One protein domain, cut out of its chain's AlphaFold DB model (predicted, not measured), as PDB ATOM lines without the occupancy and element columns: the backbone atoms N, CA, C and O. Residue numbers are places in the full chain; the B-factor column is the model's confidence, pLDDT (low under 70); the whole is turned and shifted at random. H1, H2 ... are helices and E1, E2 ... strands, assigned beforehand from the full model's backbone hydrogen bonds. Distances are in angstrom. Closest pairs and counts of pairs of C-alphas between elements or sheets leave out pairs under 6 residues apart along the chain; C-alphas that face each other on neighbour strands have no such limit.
ATOM      1  N   GLU A   9     119.055 209.120 137.525       84.44
ATOM      2  CA  GLU A   9     118.737 210.214 138.436       84.44
ATOM      3  C   GLU A   9     119.581 211.469 138.180       84.44
ATOM      4  O   GLU A   9     119.033 212.566 138.150       84.44
ATOM      5  N   GLN A  10     120.875 211.327 137.873       84.00
ATOM      6  CA  GLN A  10     121.730 212.464 137.505       84.00
ATOM      7  C   GLN A  10     121.213 213.181 136.251       84.00
ATOM      8  O   GLN A  10     121.205 214.407 136.201       84.00
ATOM      9  N   ARG A  11     120.729 212.428 135.254       85.69
ATOM     10  CA  ARG A  11     120.112 213.013 134.053       85.69
ATOM     11  C   ARG A  11     118.825 213.767 134.385       85.69
ATOM     12  O   ARG A  11     118.618 214.861 133.869       85.69
ATOM     13  N   SER A  12     117.986 213.196 135.249       86.00
ATOM     14  CA  SER A  12     116.742 213.832 135.693       86.00
ATOM     15  C   SER A  12     117.014 215.124 136.467       86.00
ATOM     16  O   SER A  12     116.454 216.166 136.137       86.00
ATOM     17  N   ASN A  13     117.906 215.077 137.457       85.44
ATOM     18  CA  ASN A  13     118.230 216.223 138.308       85.44
ATOM     19  C   ASN A  13     118.980 217.307 137.529       85.44
ATOM     20  O   ASN A  13     118.676 218.486 137.684       85.44
ATOM     21  N   GLY A  14     119.881 216.919 136.621       84.38
ATOM     22  CA  GLY A  14     120.542 217.851 135.709       84.38
ATOM     23  C   GLY A  14     119.561 218.562 134.780       84.38
ATOM     24  O   GLY A  14     119.666 219.772 134.594       84.38
ATOM     25  N   GLY A  15     118.564 217.844 134.253       86.88
ATOM     26  CA  GLY A  15     117.495 218.444 133.452       86.88
ATOM     27  C   GLY A  15     116.651 219.447 134.242       86.88
ATOM     28  O   GLY A  15     116.378 220.538 133.744       86.88
ATOM     29  N   LEU A  16     116.283 219.108 135.484       87.50
ATOM     30  CA  LEU A  16     115.560 220.011 136.383       87.50
ATOM     31  C   LEU A  16     116.381 221.261 136.702       87.50
ATOM     32  O   LEU A  16     115.878 222.370 136.559       87.50
ATOM     33  N   TYR A  17     117.655 221.096 137.056       84.44
ATOM     34  CA  TYR A  17     118.544 222.215 137.353       84.44
ATOM     35  C   TYR A  17     118.696 223.168 136.160       84.44
ATOM     36  O   TYR A  17     118.524 224.375 136.310       84.44
ATOM     37  N   LEU A  18     118.946 222.634 134.957       86.38
ATOM     38  CA  LEU A  18     119.073 223.443 133.742       86.38
ATOM     39  C   LEU A  18     117.782 224.187 133.403       86.38
ATOM     40  O   LEU A  18     117.835 225.377 133.103       86.38
ATOM     41  N   ARG A  19     116.626 223.515 133.492       85.88
ATOM     42  CA  ARG A  19     115.325 224.173 133.313       85.88
ATOM     43  C   ARG A  19     115.166 225.306 134.320       85.88
ATOM     44  O   ARG A  19     114.797 226.405 133.941       85.88
ATOM     45  N   GLY A  20     115.522 225.049 135.572       85.12
ATOM     46  CA  GLY A  20     115.520 226.031 136.643       85.12
ATOM     47  C   GLY A  20     116.347 227.286 136.364       85.12
ATOM     48  O   GLY A  20     115.893 228.388 136.652       85.12
ATOM     49  N   LEU A  21     117.529 227.130 135.759       83.56
ATOM     50  CA  LEU A  21     118.395 228.248 135.366       83.56
ATOM     51  C   LEU A  21     117.867 229.057 134.174       83.56
ATOM     52  O   LEU A  21     118.253 230.217 134.021       83.56
ATOM     53  N   MET A  22     117.057 228.432 133.318       85.12
ATOM     54  CA  MET A  22     116.460 229.057 132.133       85.12
ATOM     55  C   MET A  22     115.101 229.703 132.422       85.12
ATOM     56  O   MET A  22     114.612 230.457 131.589       85.12
ATOM     57  N   LEU A  23     114.485 229.401 133.568       81.25
ATOM     58  CA  LEU A  23     113.252 230.053 134.000       81.25
ATOM     59  C   LEU A  23     113.521 231.501 134.416       81.25
ATOM     60  O   LEU A  23     114.528 231.804 135.061       81.25
ATOM     61  N   ASP A  24     112.573 232.380 134.099       66.25
ATOM     62  CA  ASP A  24     112.640 233.784 134.481       66.25
ATOM     63  C   ASP A  24     112.653 233.946 136.009       66.25
ATOM     64  O   ASP A  24     111.837 233.390 136.751       66.25
ATOM     65  N   GLY A  25     113.609 234.731 136.506       65.12
ATOM     66  CA  GLY A  25     113.748 234.986 137.933       65.12
ATOM     67  C   GLY A  25     114.975 235.823 138.276       65.12
ATOM     68  O   GLY A  25     116.068 235.598 137.768       65.12
ATOM     69  N   ARG A  26     114.808 236.774 139.205       65.69
ATOM     70  CA  ARG A  26     115.887 237.686 139.640       65.69
ATOM     71  C   ARG A  26     117.062 236.982 140.330       65.69
ATOM     72  O   ARG A  26     118.174 237.490 140.309       65.69
ATOM     73  N   ARG A  27     116.830 235.824 140.961       70.00
ATOM     74  CA  ARG A  27     117.853 235.054 141.690       70.00
ATOM     75  C   ARG A  27     117.956 233.637 141.138       70.00
ATOM     76  O   ARG A  27     117.009 232.857 141.259       70.00
ATOM     77  N   LYS A  28     119.142 233.306 140.620       73.50
ATOM     78  CA  LYS A  28     119.555 231.965 140.172       73.50
ATOM     79  C   LYS A  28     120.146 231.144 141.329       73.50
ATOM     80  O   LYS A  28     121.214 230.558 141.201       73.50
ATOM     81  N   SER A  29     119.490 231.161 142.490       74.88
ATOM     82  CA  SER A  29     119.869 230.327 143.638       74.88
ATOM     83  C   SER A  29     118.969 229.094 143.748       74.88
ATOM     84  O   SER A  29     117.914 229.010 143.113       74.88
ATOM     85  N   MET A  30     119.405 228.114 144.539       76.62
ATOM     86  CA  MET A  30     118.813 226.773 144.571       76.62
ATOM     87  C   MET A  30     117.380 226.751 145.095       76.62
ATOM     88  O   MET A  30     116.521 226.140 144.471       76.62
ATOM     89  N   VAL A  31     117.119 227.449 146.203       79.38
ATOM     90  CA  VAL A  31     115.805 227.466 146.864       79.38
ATOM     91  C   VAL A  31     114.728 228.108 145.973       79.38
ATOM     92  O   VAL A  31     113.770 227.411 145.649       79.38
ATOM     93  N   PRO A  32     114.906 229.331 145.425       80.38
ATOM     94  CA  PRO A  32     113.927 229.916 144.503       80.38
ATOM     95  C   PRO A  32     113.718 229.090 143.230       80.38
ATOM     96  O   PRO A  32     112.645 229.096 142.634       80.38
ATOM     97  N   THR A  33     114.757 228.396 142.766       82.12
ATOM     98  CA  THR A  33     114.661 227.518 141.594       82.12
ATOM     99  C   THR A  33     113.850 226.259 141.899       82.12
ATOM    100  O   THR A  33     113.020 225.851 141.088       82.12
ATOM    101  N   ALA A  34     114.064 225.666 143.073       84.38
ATOM    102  CA  ALA A  34     113.337 224.495 143.543       84.38
ATOM    103  C   ALA A  34     111.849 224.803 143.762       84.38
ATOM    104  O   ALA A  34     111.001 224.040 143.307       84.38
ATOM    105  N   GLU A  35     111.539 225.961 144.355       84.56
ATOM    106  CA  GLU A  35     110.169 226.460 144.540       84.56
ATOM    107  C   GLU A  35     109.427 226.594 143.205       84.56
ATOM    108  O   GLU A  35     108.325 226.067 143.056       84.56
ATOM    109  N   ARG A  36     110.050 227.227 142.198       83.12
ATOM    110  CA  ARG A  36     109.456 227.389 140.855       83.12
ATOM    111  C   ARG A  36     109.188 226.061 140.158       83.12
ATOM    112  O   ARG A  36     108.202 225.927 139.443       83.12
ATOM    113  N   LEU A  37     110.092 225.103 140.329       84.88
ATOM    114  CA  LEU A  37     109.976 223.778 139.729       84.88
ATOM    115  C   LEU A  37     109.104 222.823 140.556       84.88
ATOM    116  O   LEU A  37     108.862 221.711 140.094       84.88
ATOM    117  N   GLN A  38     108.658 223.238 141.748       85.50
ATOM    118  CA  GLN A  38     107.968 222.400 142.731       85.50
ATOM    119  C   GLN A  38     108.726 221.094 143.028       85.50
ATOM    120  O   GLN A  38     108.155 220.005 143.062       85.50
ATOM    121  N   VAL A  39     110.043 221.203 143.220       86.62
ATOM    122  CA  VAL A  39     110.926 220.077 143.562       86.62
ATOM    123  C   VAL A  39     111.626 220.319 144.891       86.62
ATOM    124  O   VAL A  39     111.761 221.453 145.341       86.62
ATOM    125  N   ASP A  40     112.126 219.250 145.506       85.75
ATOM    126  CA  ASP A  40     112.943 219.361 146.711       85.75
ATOM    127  C   ASP A  40     114.290 220.050 146.411       85.75
ATOM    128  O   ASP A  40     115.082 219.600 145.573       85.75
ATOM    129  N   HIS A  41     114.559 221.144 147.122       82.88
ATOM    130  CA  HIS A  41     115.805 221.898 147.027       82.88
ATOM    131  C   HIS A  41     117.027 221.065 147.436       82.88
ATOM    132  O   HIS A  41     118.086 221.223 146.822       82.88
ATOM    133  N   GLN A  42     116.893 220.144 148.401       85.06
ATOM    134  CA  GLN A  42     117.999 219.282 148.827       85.06
ATOM    135  C   GLN A  42     118.447 218.358 147.700       85.06
ATOM    136  O   GLN A  42     119.643 218.142 147.507       85.06
ATOM    137  N   ARG A  43     117.501 217.874 146.889       85.25
ATOM    138  CA  ARG A  43     117.790 217.036 145.722       85.25
ATOM    139  C   ARG A  43     118.624 217.775 144.678       85.25
ATOM    140  O   ARG A  43     119.570 217.209 144.129       85.25
ATOM    141  N   LEU A  44     118.307 219.046 144.418       84.25
ATOM    142  CA  LEU A  44     119.131 219.888 143.548       84.25
ATOM    143  C   LEU A  44     120.499 220.159 144.186       84.25
ATOM    144  O   LEU A  44     121.510 220.121 143.486       84.25
ATOM    145  N   GLN A  45     120.550 220.398 145.500       85.44
ATOM    146  CA  GLN A  45     121.791 220.703 146.221       85.44
ATOM    147  C   GLN A  45     122.761 219.532 146.168       85.44
ATOM    148  O   GLN A  45     123.878 219.697 145.685       85.44
ATOM    149  N   GLN A  46     122.301 218.335 146.519       84.75
ATOM    150  CA  GLN A  46     123.088 217.107 146.418       84.75
ATOM    151  C   GLN A  46     123.517 216.802 144.978       84.75
ATOM    152  O   GLN A  46     124.602 216.256 144.751       84.75
ATOM    153  N   PHE A  47     122.700 217.170 143.985       83.75
ATOM    154  CA  PHE A  47     123.083 217.041 142.584       83.75
ATOM    155  C   PHE A  47     124.291 217.917 142.211       83.75
ATOM    156  O   PHE A  47     125.197 217.452 141.521       83.75
ATOM    157  N   ILE A  48     124.342 219.163 142.679       80.88
ATOM    158  CA  ILE A  48     125.443 220.083 142.355       80.88
ATOM    159  C   ILE A  48     126.685 219.785 143.200       80.88
ATOM    160  O   ILE A  48     127.790 219.772 142.665       80.88
ATOM    161  N   THR A  49     126.524 219.538 144.503       80.69
ATOM    162  CA  THR A  49     127.664 219.463 145.430       80.69
ATOM    163  C   THR A  49     128.301 218.083 145.503       80.69
ATOM    164  O   THR A  49     129.514 217.982 145.654       80.69
ATOM    165  N   SER A  50     127.493 217.023 145.428       76.12
ATOM    166  CA  SER A  50     127.912 215.691 145.888       76.12
ATOM    167  C   SER A  50     127.752 214.600 144.833       76.12
ATOM    168  O   SER A  50     128.171 213.463 145.041       76.12
ATOM    169  N   SER A  51     127.137 214.905 143.689       77.19
ATOM    170  CA  SER A  51     126.960 213.907 142.640       77.19
ATOM    171  C   SER A  51     128.237 213.697 141.839       77.19
ATOM    172  O   SER A  51     128.843 214.630 141.329       77.19
ATOM    173  N   THR A  52     128.591 212.432 141.636       81.56
ATOM    174  CA  THR A  52     129.818 211.994 140.952       81.56
ATOM    175  C   THR A  52     129.720 212.055 139.420       81.56
ATOM    176  O   THR A  52     130.107 211.106 138.738       81.56
ATOM    177  N   TRP A  53     129.096 213.089 138.851       83.69
ATOM    178  CA  TRP A  53     129.031 213.233 137.394       83.69
ATOM    179  C   TRP A  53     130.371 213.733 136.846       83.69
ATOM    180  O   TRP A  53     131.049 214.556 137.457       83.69
ATOM    181  N   ASP A  54     130.761 213.214 135.685       85.12
ATOM    182  CA  ASP A  54     132.022 213.572 135.044       85.12
ATOM    183  C   ASP A  54     131.873 214.933 134.349       85.12
ATOM    184  O   ASP A  54     131.386 215.043 133.217       85.12
ATOM    185  N   TYR A  55     132.294 215.992 135.044       82.38
ATOM    186  CA  TYR A  55     132.213 217.354 134.526       82.38
ATOM    187  C   TYR A  55     133.045 217.544 133.244       82.38
ATOM    188  O   TYR A  55     132.694 218.380 132.408       82.38
ATOM    189  N   VAL A  56     134.142 216.795 133.066       88.00
ATOM    190  CA  VAL A  56     134.998 216.881 131.871       88.00
ATOM    191  C   VAL A  56     134.246 216.299 130.682       88.00
ATOM    192  O   VAL A  56     134.200 216.912 129.613       88.00
ATOM    193  N   ALA A  57     133.589 215.152 130.869       87.12
ATOM    194  CA  ALA A  57     132.733 214.555 129.850       87.12
ATOM    195  C   ALA A  57     131.513 215.430 129.519       87.12
ATOM    196  O   ALA A  57     131.108 215.483 128.355       87.12
ATOM    197  N   VAL A  58     130.930 216.134 130.498       87.06
ATOM    198  CA  VAL A  58     129.871 217.130 130.244       87.06
ATOM    199  C   VAL A  58     130.412 218.292 129.405       87.06
ATOM    200  O   VAL A  58     129.853 218.575 128.345       87.06
ATOM    201  N   ARG A  59     131.522 218.923 129.817       87.06
ATOM    202  CA  ARG A  59     132.129 220.051 129.087       87.06
ATOM    203  C   ARG A  59     132.516 219.675 127.660       87.06
ATOM    204  O   ARG A  59     132.186 220.410 126.735       87.06
ATOM    205  N   ARG A  60     133.130 218.504 127.459       88.88
ATOM    206  CA  ARG A  60     133.487 218.002 126.122       88.88
ATOM    207  C   ARG A  60     132.254 217.850 125.228       88.88
ATOM    208  O   ARG A  60     132.279 218.284 124.080       88.88
ATOM    209  N   ARG A  61     131.170 217.268 125.749       89.94
ATOM    210  CA  ARG A  61     129.926 217.084 124.986       89.94
ATOM    211  C   ARG A  61     129.253 218.418 124.652       89.94
ATOM    212  O   ARG A  61     128.721 218.567 123.555       89.94
ATOM    213  N   LEU A  62     129.284 219.381 125.575       88.56
ATOM    214  CA  LEU A  62     128.774 220.731 125.332       88.56
ATOM    215  C   LEU A  62     129.595 221.460 124.268       88.56
ATOM    216  O   LEU A  62     129.003 222.015 123.350       88.56
ATOM    217  N   ALA A  63     130.927 221.391 124.330       87.94
ATOM    218  CA  ALA A  63     131.804 221.986 123.323       87.94
ATOM    219  C   ALA A  63     131.544 221.403 121.925       87.94
ATOM    220  O   ALA A  63     131.348 222.151 120.974       87.94
ATOM    221  N   GLN A  64     131.438 220.073 121.808       91.12
ATOM    222  CA  GLN A  64     131.094 219.409 120.543       91.12
ATOM    223  C   GLN A  64     129.751 219.892 119.981       91.12
ATOM    224  O   GLN A  64     129.631 220.142 118.784       91.12
ATOM    225  N   ARG A  65     128.739 220.051 120.842       91.12
ATOM    226  CA  ARG A  65     127.426 220.555 120.426       91.12
ATOM    227  C   ARG A  65     127.474 222.032 120.034       91.12
ATOM    228  O   ARG A  65     126.836 222.399 119.057       91.12
ATOM    229  N   ALA A  66     128.223 222.854 120.763       87.62
ATOM    230  CA  ALA A  66     128.403 224.266 120.444       87.62
ATOM    231  C   ALA A  66     129.082 224.443 119.081       87.62
ATOM    232  O   ALA A  66     128.579 225.203 118.266       87.62
ATOM    233  N   ILE A  67     130.140 223.676 118.791       90.56
ATOM    234  CA  ILE A  67     130.815 223.685 117.481       90.56
ATOM    235  C   ILE A  67     129.829 223.363 116.359       90.56
ATOM    236  O   ILE A  67     129.771 224.087 115.373       90.56
ATOM    237  N   ALA A  68     129.031 222.305 116.524       90.94
ATOM    238  CA  ALA A  68     128.080 221.881 115.501       90.94
ATOM    239  C   ALA A  68     126.951 222.897 115.254       90.94
ATOM    240  O   ALA A  68     126.430 222.961 114.147       90.94
ATOM    241  N   VAL A  69     126.549 223.656 116.279       92.44
ATOM    242  CA  VAL A  69     125.447 224.629 116.185       92.44
ATOM    243  C   VAL A  69     125.929 226.001 115.722       92.44
ATOM    244  O   VAL A  69     125.254 226.640 114.926       92.44
ATOM    245  N   VAL A  70     127.063 226.466 116.246       90.19
ATOM    246  CA  VAL A  70     127.590 227.812 115.987       90.19
ATOM    247  C   VAL A  70     128.440 227.846 114.717       90.19
ATOM    248  O   VAL A  70     128.510 228.892 114.089       90.19
ATOM    249  N   ALA A  71     129.072 226.725 114.344       88.44
ATOM    250  CA  ALA A  71     130.052 226.646 113.257       88.44
ATOM    251  C   ALA A  71     131.098 227.783 113.328       88.44
ATOM    252  O   ALA A  71     131.217 228.576 112.399       88.44
ATOM    253  N   PRO A  72     131.829 227.910 114.453       81.69
ATOM    254  CA  PRO A  72     132.669 229.074 114.697       81.69
ATOM    255  C   PRO A  72     133.845 229.144 113.717       81.69
ATOM    256  O   PRO A  72     134.605 228.186 113.576       81.69
ATOM    257  N   GLU A  73     134.034 230.314 113.111       84.44
ATOM    258  CA  GLU A  73     135.188 230.632 112.256       84.44
ATOM    259  C   GLU A  73     136.409 231.085 113.076       84.44
ATOM    260  O   GLU A  73     137.545 231.006 112.621       84.44
ATOM    261  N   ALA A  74     136.190 231.525 114.318       80.44
ATOM    262  CA  ALA A  74     137.221 232.025 115.217       80.44
ATOM    263  C   ALA A  74     136.944 231.621 116.670       80.44
ATOM    264  O   ALA A  74     135.798 231.379 117.056       80.44
ATOM    265  N   TRP A  75     137.996 231.589 117.487       76.06
ATOM    266  CA  TRP A  75     137.916 231.283 118.914       76.06
ATOM    267  C   TRP A  75     138.460 232.454 119.727       76.06
ATOM    268  O   TRP A  75     139.362 233.160 119.295       76.06
ATOM    269  N   VAL A  76     137.920 232.674 120.920       79.69
ATOM    270  CA  VAL A  76     138.499 233.614 121.882       79.69
ATOM    271  C   VAL A  76     138.963 232.793 123.072       79.69
ATOM    272  O   VAL A  76     138.148 232.139 123.721       79.69
ATOM    273  N   LEU A  77     140.270 232.789 123.319       79.62
ATOM    274  CA  LEU A  77     140.856 232.247 124.537       79.62
ATOM    275  C   LEU A  77     141.198 233.428 125.440       79.62
ATOM    276  O   LEU A  77     142.018 234.268 125.089       79.62
ATOM    277  N   ASP A  78     140.537 233.501 126.586       73.94
ATOM    278  CA  ASP A  78     140.816 234.494 127.613       73.94
ATOM    279  C   ASP A  78     140.969 233.784 128.959       73.94
ATOM    280  O   ASP A  78     140.200 232.870 129.274       73.94
ATOM    281  N   ASP A  79     141.943 234.220 129.755       63.47
ATOM    282  CA  ASP A  79     142.127 233.767 131.134       63.47
ATOM    283  C   ASP A  79     141.161 234.541 132.045       63.47
ATOM    284  O   ASP A  79     141.554 235.247 132.976       63.47
ATOM    285  N   THR A  80     139.858 234.454 131.765       56.84
ATOM    286  CA  THR A  80     138.848 235.124 132.585       56.84
ATOM    287  C   THR A  80     138.666 234.354 133.896       56.84
ATOM    288  O   THR A  80     137.891 233.397 134.001       56.84
ATOM    289  N   GLY A  81     139.382 234.779 134.936       50.03
ATOM    290  CA  GLY A  81     139.055 234.427 136.312       50.03
ATOM    291  C   GLY A  81     137.737 235.094 136.702       50.03
ATOM    292  O   GLY A  81     137.667 236.315 136.806       50.03
ATOM    293  N   HIS A  82     136.674 234.316 136.918       51.72
ATOM    294  CA  HIS A  82     135.465 234.850 137.545       51.72
ATOM    295  C   HIS A  82     135.795 235.187 139.002       51.72
ATOM    296  O   HIS A  82     135.926 234.282 139.828       51.72
ATOM    297  N   VAL A  83     135.944 236.478 139.312       46.25
ATOM    298  CA  VAL A  83     136.086 236.943 140.696       46.25
ATOM    299  C   VAL A  83     134.830 236.525 141.457       46.25
ATOM    300  O   VAL A  83     133.704 236.796 141.041       46.25
ATOM    301  N   ASP A  92     143.551 238.470 146.559       45.84
ATOM    302  CA  ASP A  92     143.377 239.862 146.155       45.84
ATOM    303  C   ASP A  92     144.623 240.335 145.404       45.84
ATOM    304  O   ASP A  92     145.500 240.953 145.988       45.84
ATOM    305  N   HIS A  93     144.735 239.974 144.119       43.53
ATOM    306  CA  HIS A  93     145.621 240.624 143.143       43.53
ATOM    307  C   HIS A  93     145.044 240.435 141.728       43.53
ATOM    308  O   HIS A  93     145.262 239.407 141.085       43.53
ATOM    309  N   VAL A  94     144.312 241.428 141.215       48.31
ATOM    310  CA  VAL A  94     143.912 241.471 139.798       48.31
ATOM    311  C   VAL A  94     145.077 242.036 138.985       48.31
ATOM    312  O   VAL A  94     145.227 243.249 138.835       48.31
ATOM    313  N   THR A  95     145.929 241.167 138.439       39.53
ATOM    314  CA  THR A  95     146.796 241.557 137.320       39.53
ATOM    315  C   THR A  95     145.917 241.673 136.080       39.53
ATOM    316  O   THR A  95     145.245 240.721 135.695       39.53
ATOM    317  N   ARG A  96     145.889 242.851 135.453       38.28
ATOM    318  CA  ARG A  96     145.153 243.085 134.206       38.28
ATOM    319  C   ARG A  96     145.840 242.309 133.075       38.28
ATOM    320  O   ARG A  96     146.750 242.827 132.432       38.28
ATOM    321  N   VAL A  97     145.445 241.058 132.861       45.31
ATOM    322  CA  VAL A  97     145.885 240.266 131.705       45.31
ATOM    323  C   VAL A  97     145.170 240.830 130.474       45.31
ATOM    324  O   VAL A  97     143.958 241.035 130.498       45.31
ATOM    325  N   ARG A  98     145.907 241.172 129.409       43.59
ATOM    326  CA  ARG A  98     145.270 241.512 128.125       43.59
ATOM    327  C   ARG A  98     144.688 240.215 127.551       43.59
ATOM    328  O   ARG A  98     145.467 239.273 127.412       43.59
ATOM    329  N   PRO A  99     143.400 240.160 127.171       47.28
ATOM    330  CA  PRO A  99     142.855 238.983 126.506       47.28
ATOM    331  C   PRO A  99     143.611 238.769 125.190       47.28
ATOM    332  O   PRO A  99     143.641 239.653 124.327       47.28
ATOM    333  N   LEU A 100     144.262 237.613 125.040       51.53
ATOM    334  CA  LEU A 100     144.883 237.221 123.780       51.53
ATOM    335  C   LEU A 100     143.800 236.614 122.885       51.53
ATOM    336  O   LEU A 100     143.576 235.410 122.874       51.53
ATOM    337  N   ILE A 101     143.128 237.455 122.104       54.09
ATOM    338  CA  ILE A 101     142.192 236.969 121.087       54.09
ATOM    339  C   ILE A 101     143.006 236.265 119.989       54.09
ATOM    340  O   ILE A 101     143.799 236.911 119.298       54.09
ATOM    341  N   GLN A 102     142.831 234.948 119.841       54.66
ATOM    342  CA  GLN A 102     143.509 234.139 118.823       54.66
ATOM    343  C   GLN A 102     142.512 233.584 117.803       54.66
ATOM    344  O   GLN A 102     141.731 232.689 118.109       54.66
ATOM    345  N   VAL A 103     142.582 234.052 116.562       57.62
ATOM    346  CA  VAL A 103     141.738 233.567 115.465       57.62
ATOM    347  C   VAL A 103     142.399 232.363 114.788       57.62
ATOM    348  O   VAL A 103     143.615 232.338 114.593       57.62
ATOM    349  N   MET A 104     141.594 231.359 114.431       54.09
ATOM    350  CA  MET A 104     142.024 230.212 113.628       54.09
ATOM    351  C   MET A 104     141.683 230.451 112.167       54.09
ATOM    352  O   MET A 104     140.576 230.163 111.733       54.09
ATOM    353  N   GLU A 105     142.654 230.929 111.397       55.47
ATOM    354  CA  GLU A 105     142.486 231.146 109.963       55.47
ATOM    355  C   GLU A 105     143.311 230.098 109.209       55.47
ATOM    356  O   GLU A 105     144.529 229.997 109.380       55.47
ATOM    357  N   THR A 106     142.663 229.263 108.389       54.41
ATOM    358  CA  THR A 106     143.334 228.241 107.549       54.41
ATOM    359  C   THR A 106     144.295 227.307 108.310       54.41
ATOM    360  O   THR A 106     145.370 226.956 107.831       54.41
ATOM    361  N   GLY A 107     143.928 226.901 109.532       64.38
ATOM    362  CA  GLY A 107     144.721 225.969 110.346       64.38
ATOM    363  C   GLY A 107     145.922 226.591 111.072       64.38
ATOM    364  O   GLY A 107     146.712 225.858 111.668       64.38
ATOM    365  N   ARG A 108     146.062 227.923 111.061       61.78
ATOM    366  CA  ARG A 108     147.095 228.652 111.808       61.78
ATOM    367  C   ARG A 108     146.453 229.614 112.811       61.78
ATOM    368  O   ARG A 108     145.603 230.420 112.449       61.78
ATOM    369  N   TRP A 109     146.924 229.567 114.056       60.56
ATOM    370  CA  TRP A 109     146.561 230.535 115.092       60.56
ATOM    371  C   TRP A 109     147.221 231.890 114.804       60.56
ATOM    372  O   TRP A 109     148.449 231.963 114.688       60.56
ATOM    373  N   ARG A 110     146.423 232.958 114.705       61.12
ATOM    374  CA  ARG A 110     146.899 234.344 114.564       61.12
ATOM    375  C   ARG A 110     146.326 235.243 115.666       61.12
ATOM    376  O   ARG A 110     145.169 235.061 116.042       61.12
ATOM    377  N   PRO A 111     147.102 236.204 116.196       58.34
ATOM    378  CA  PRO A 111     146.547 237.278 117.016       58.34
ATOM    379  C   PRO A 111     145.516 238.077 116.206       58.34
ATOM    380  O   PRO A 111     145.719 238.292 115.016       58.34
ATOM    381  N   ALA A 112     144.420 238.512 116.834       59.41
ATOM    382  CA  ALA A 112     143.344 239.258 116.169       59.41
ATOM    383  C   ALA A 112     143.646 240.760 115.930       59.41
ATOM    384  O   ALA A 112     142.719 241.570 115.926       59.41
TER     385      ALA A 112
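This is residues 9 to 83 and 92 to 112 of the 113 residues of the protein "DDE superfamily endonuclease" of Streptosporangium canum (UniProt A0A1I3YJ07). Three helices, H1, H2 and H3, cross one another in a small cluster at one end of the model, and a small hairpin of two short strands, E1 and E2, lies at the far end. Between these two ends H4 stands free as a lone helix; residues 71 to 83, with no named element, run from the end of H4 to the cut, and residues 92 to 101 run from the cut to E1 of the hairpin, leaving the whole open. The printed part has 96 residues, with four named helices followed by two named strands in the order H1 H2 H3 H4 E1 E2; the class is mostly helix, and the sheet, E1 - E2, is antiparallel. The whole is only just loose, close to extended, with a radius of gyration of the C-alphas of 18.2 A and spans of 49 by 37 by 28 A.

H1 holds residues 9 to 22, beginning at C-alpha 9 at (118.737, 210.214, 138.436), and is 20.0 A long from first to last C-alpha. H2 holds residues 30 to 37 and H3 residues 41 to 49, with lengths of 10.5 A and 12.2 A. H4, the longest helix, holds residues 55 to 70, is 21.8 A long and ends at C-alpha 70 at (127.590, 227.812, 115.987). E1 holds residues 102 to 105, 9.4 A, and E2 residues 108 to 111, 10.1 A, ending at C-alpha 111 at (146.547, 237.278, 117.016).

H1 touches H2 with residues 16 to 21 alone; their closest C-alphas, those of Gly 20 and Thr 33, are 5.2 A apart, and their lines are about perpendicular at 90 degrees. H2 touches H3, with the C-alphas of Ala 34 and His 41 closest at 5.0 A, at a steep tilt of 54 degrees, opposite ways. H1 touches H3, with the C-alphas of Asn 13 and Leu 44 closest at 6.5 A, and their lines are about perpendicular at 78 degrees. H4 touches no helix and is apart from H1, H2, H3 and E2. E1 and E2 form a hairpin of antiparallel neighbours, with 140 degrees between their directions; N 103 and O 110, at 2.8 A, and N 110 and O 103, at 2.9 A, are within hydrogen-bond range. In H1, H2, H3 and H4 every O i to N i+4 pair is within hydrogen-bond range.

The two C-alphas farthest apart, those of Asp 40 and Thr 106, are 50.4 A apart. Residues 84 to 91 are not printed, and C-alphas 83 and 92 are 9.6 A apart across this cut, which falls in the link from H4 to E1. Of the links that are printed whole, that from H1 to H2 is short, those from H2 to H3, H3 to H4 and E1 to E2 are tight, and none is long. The mean pLDDT of the printed part is 74.9, and residues 24 to 26, 79 to 83 and 92 to 112 are under 70.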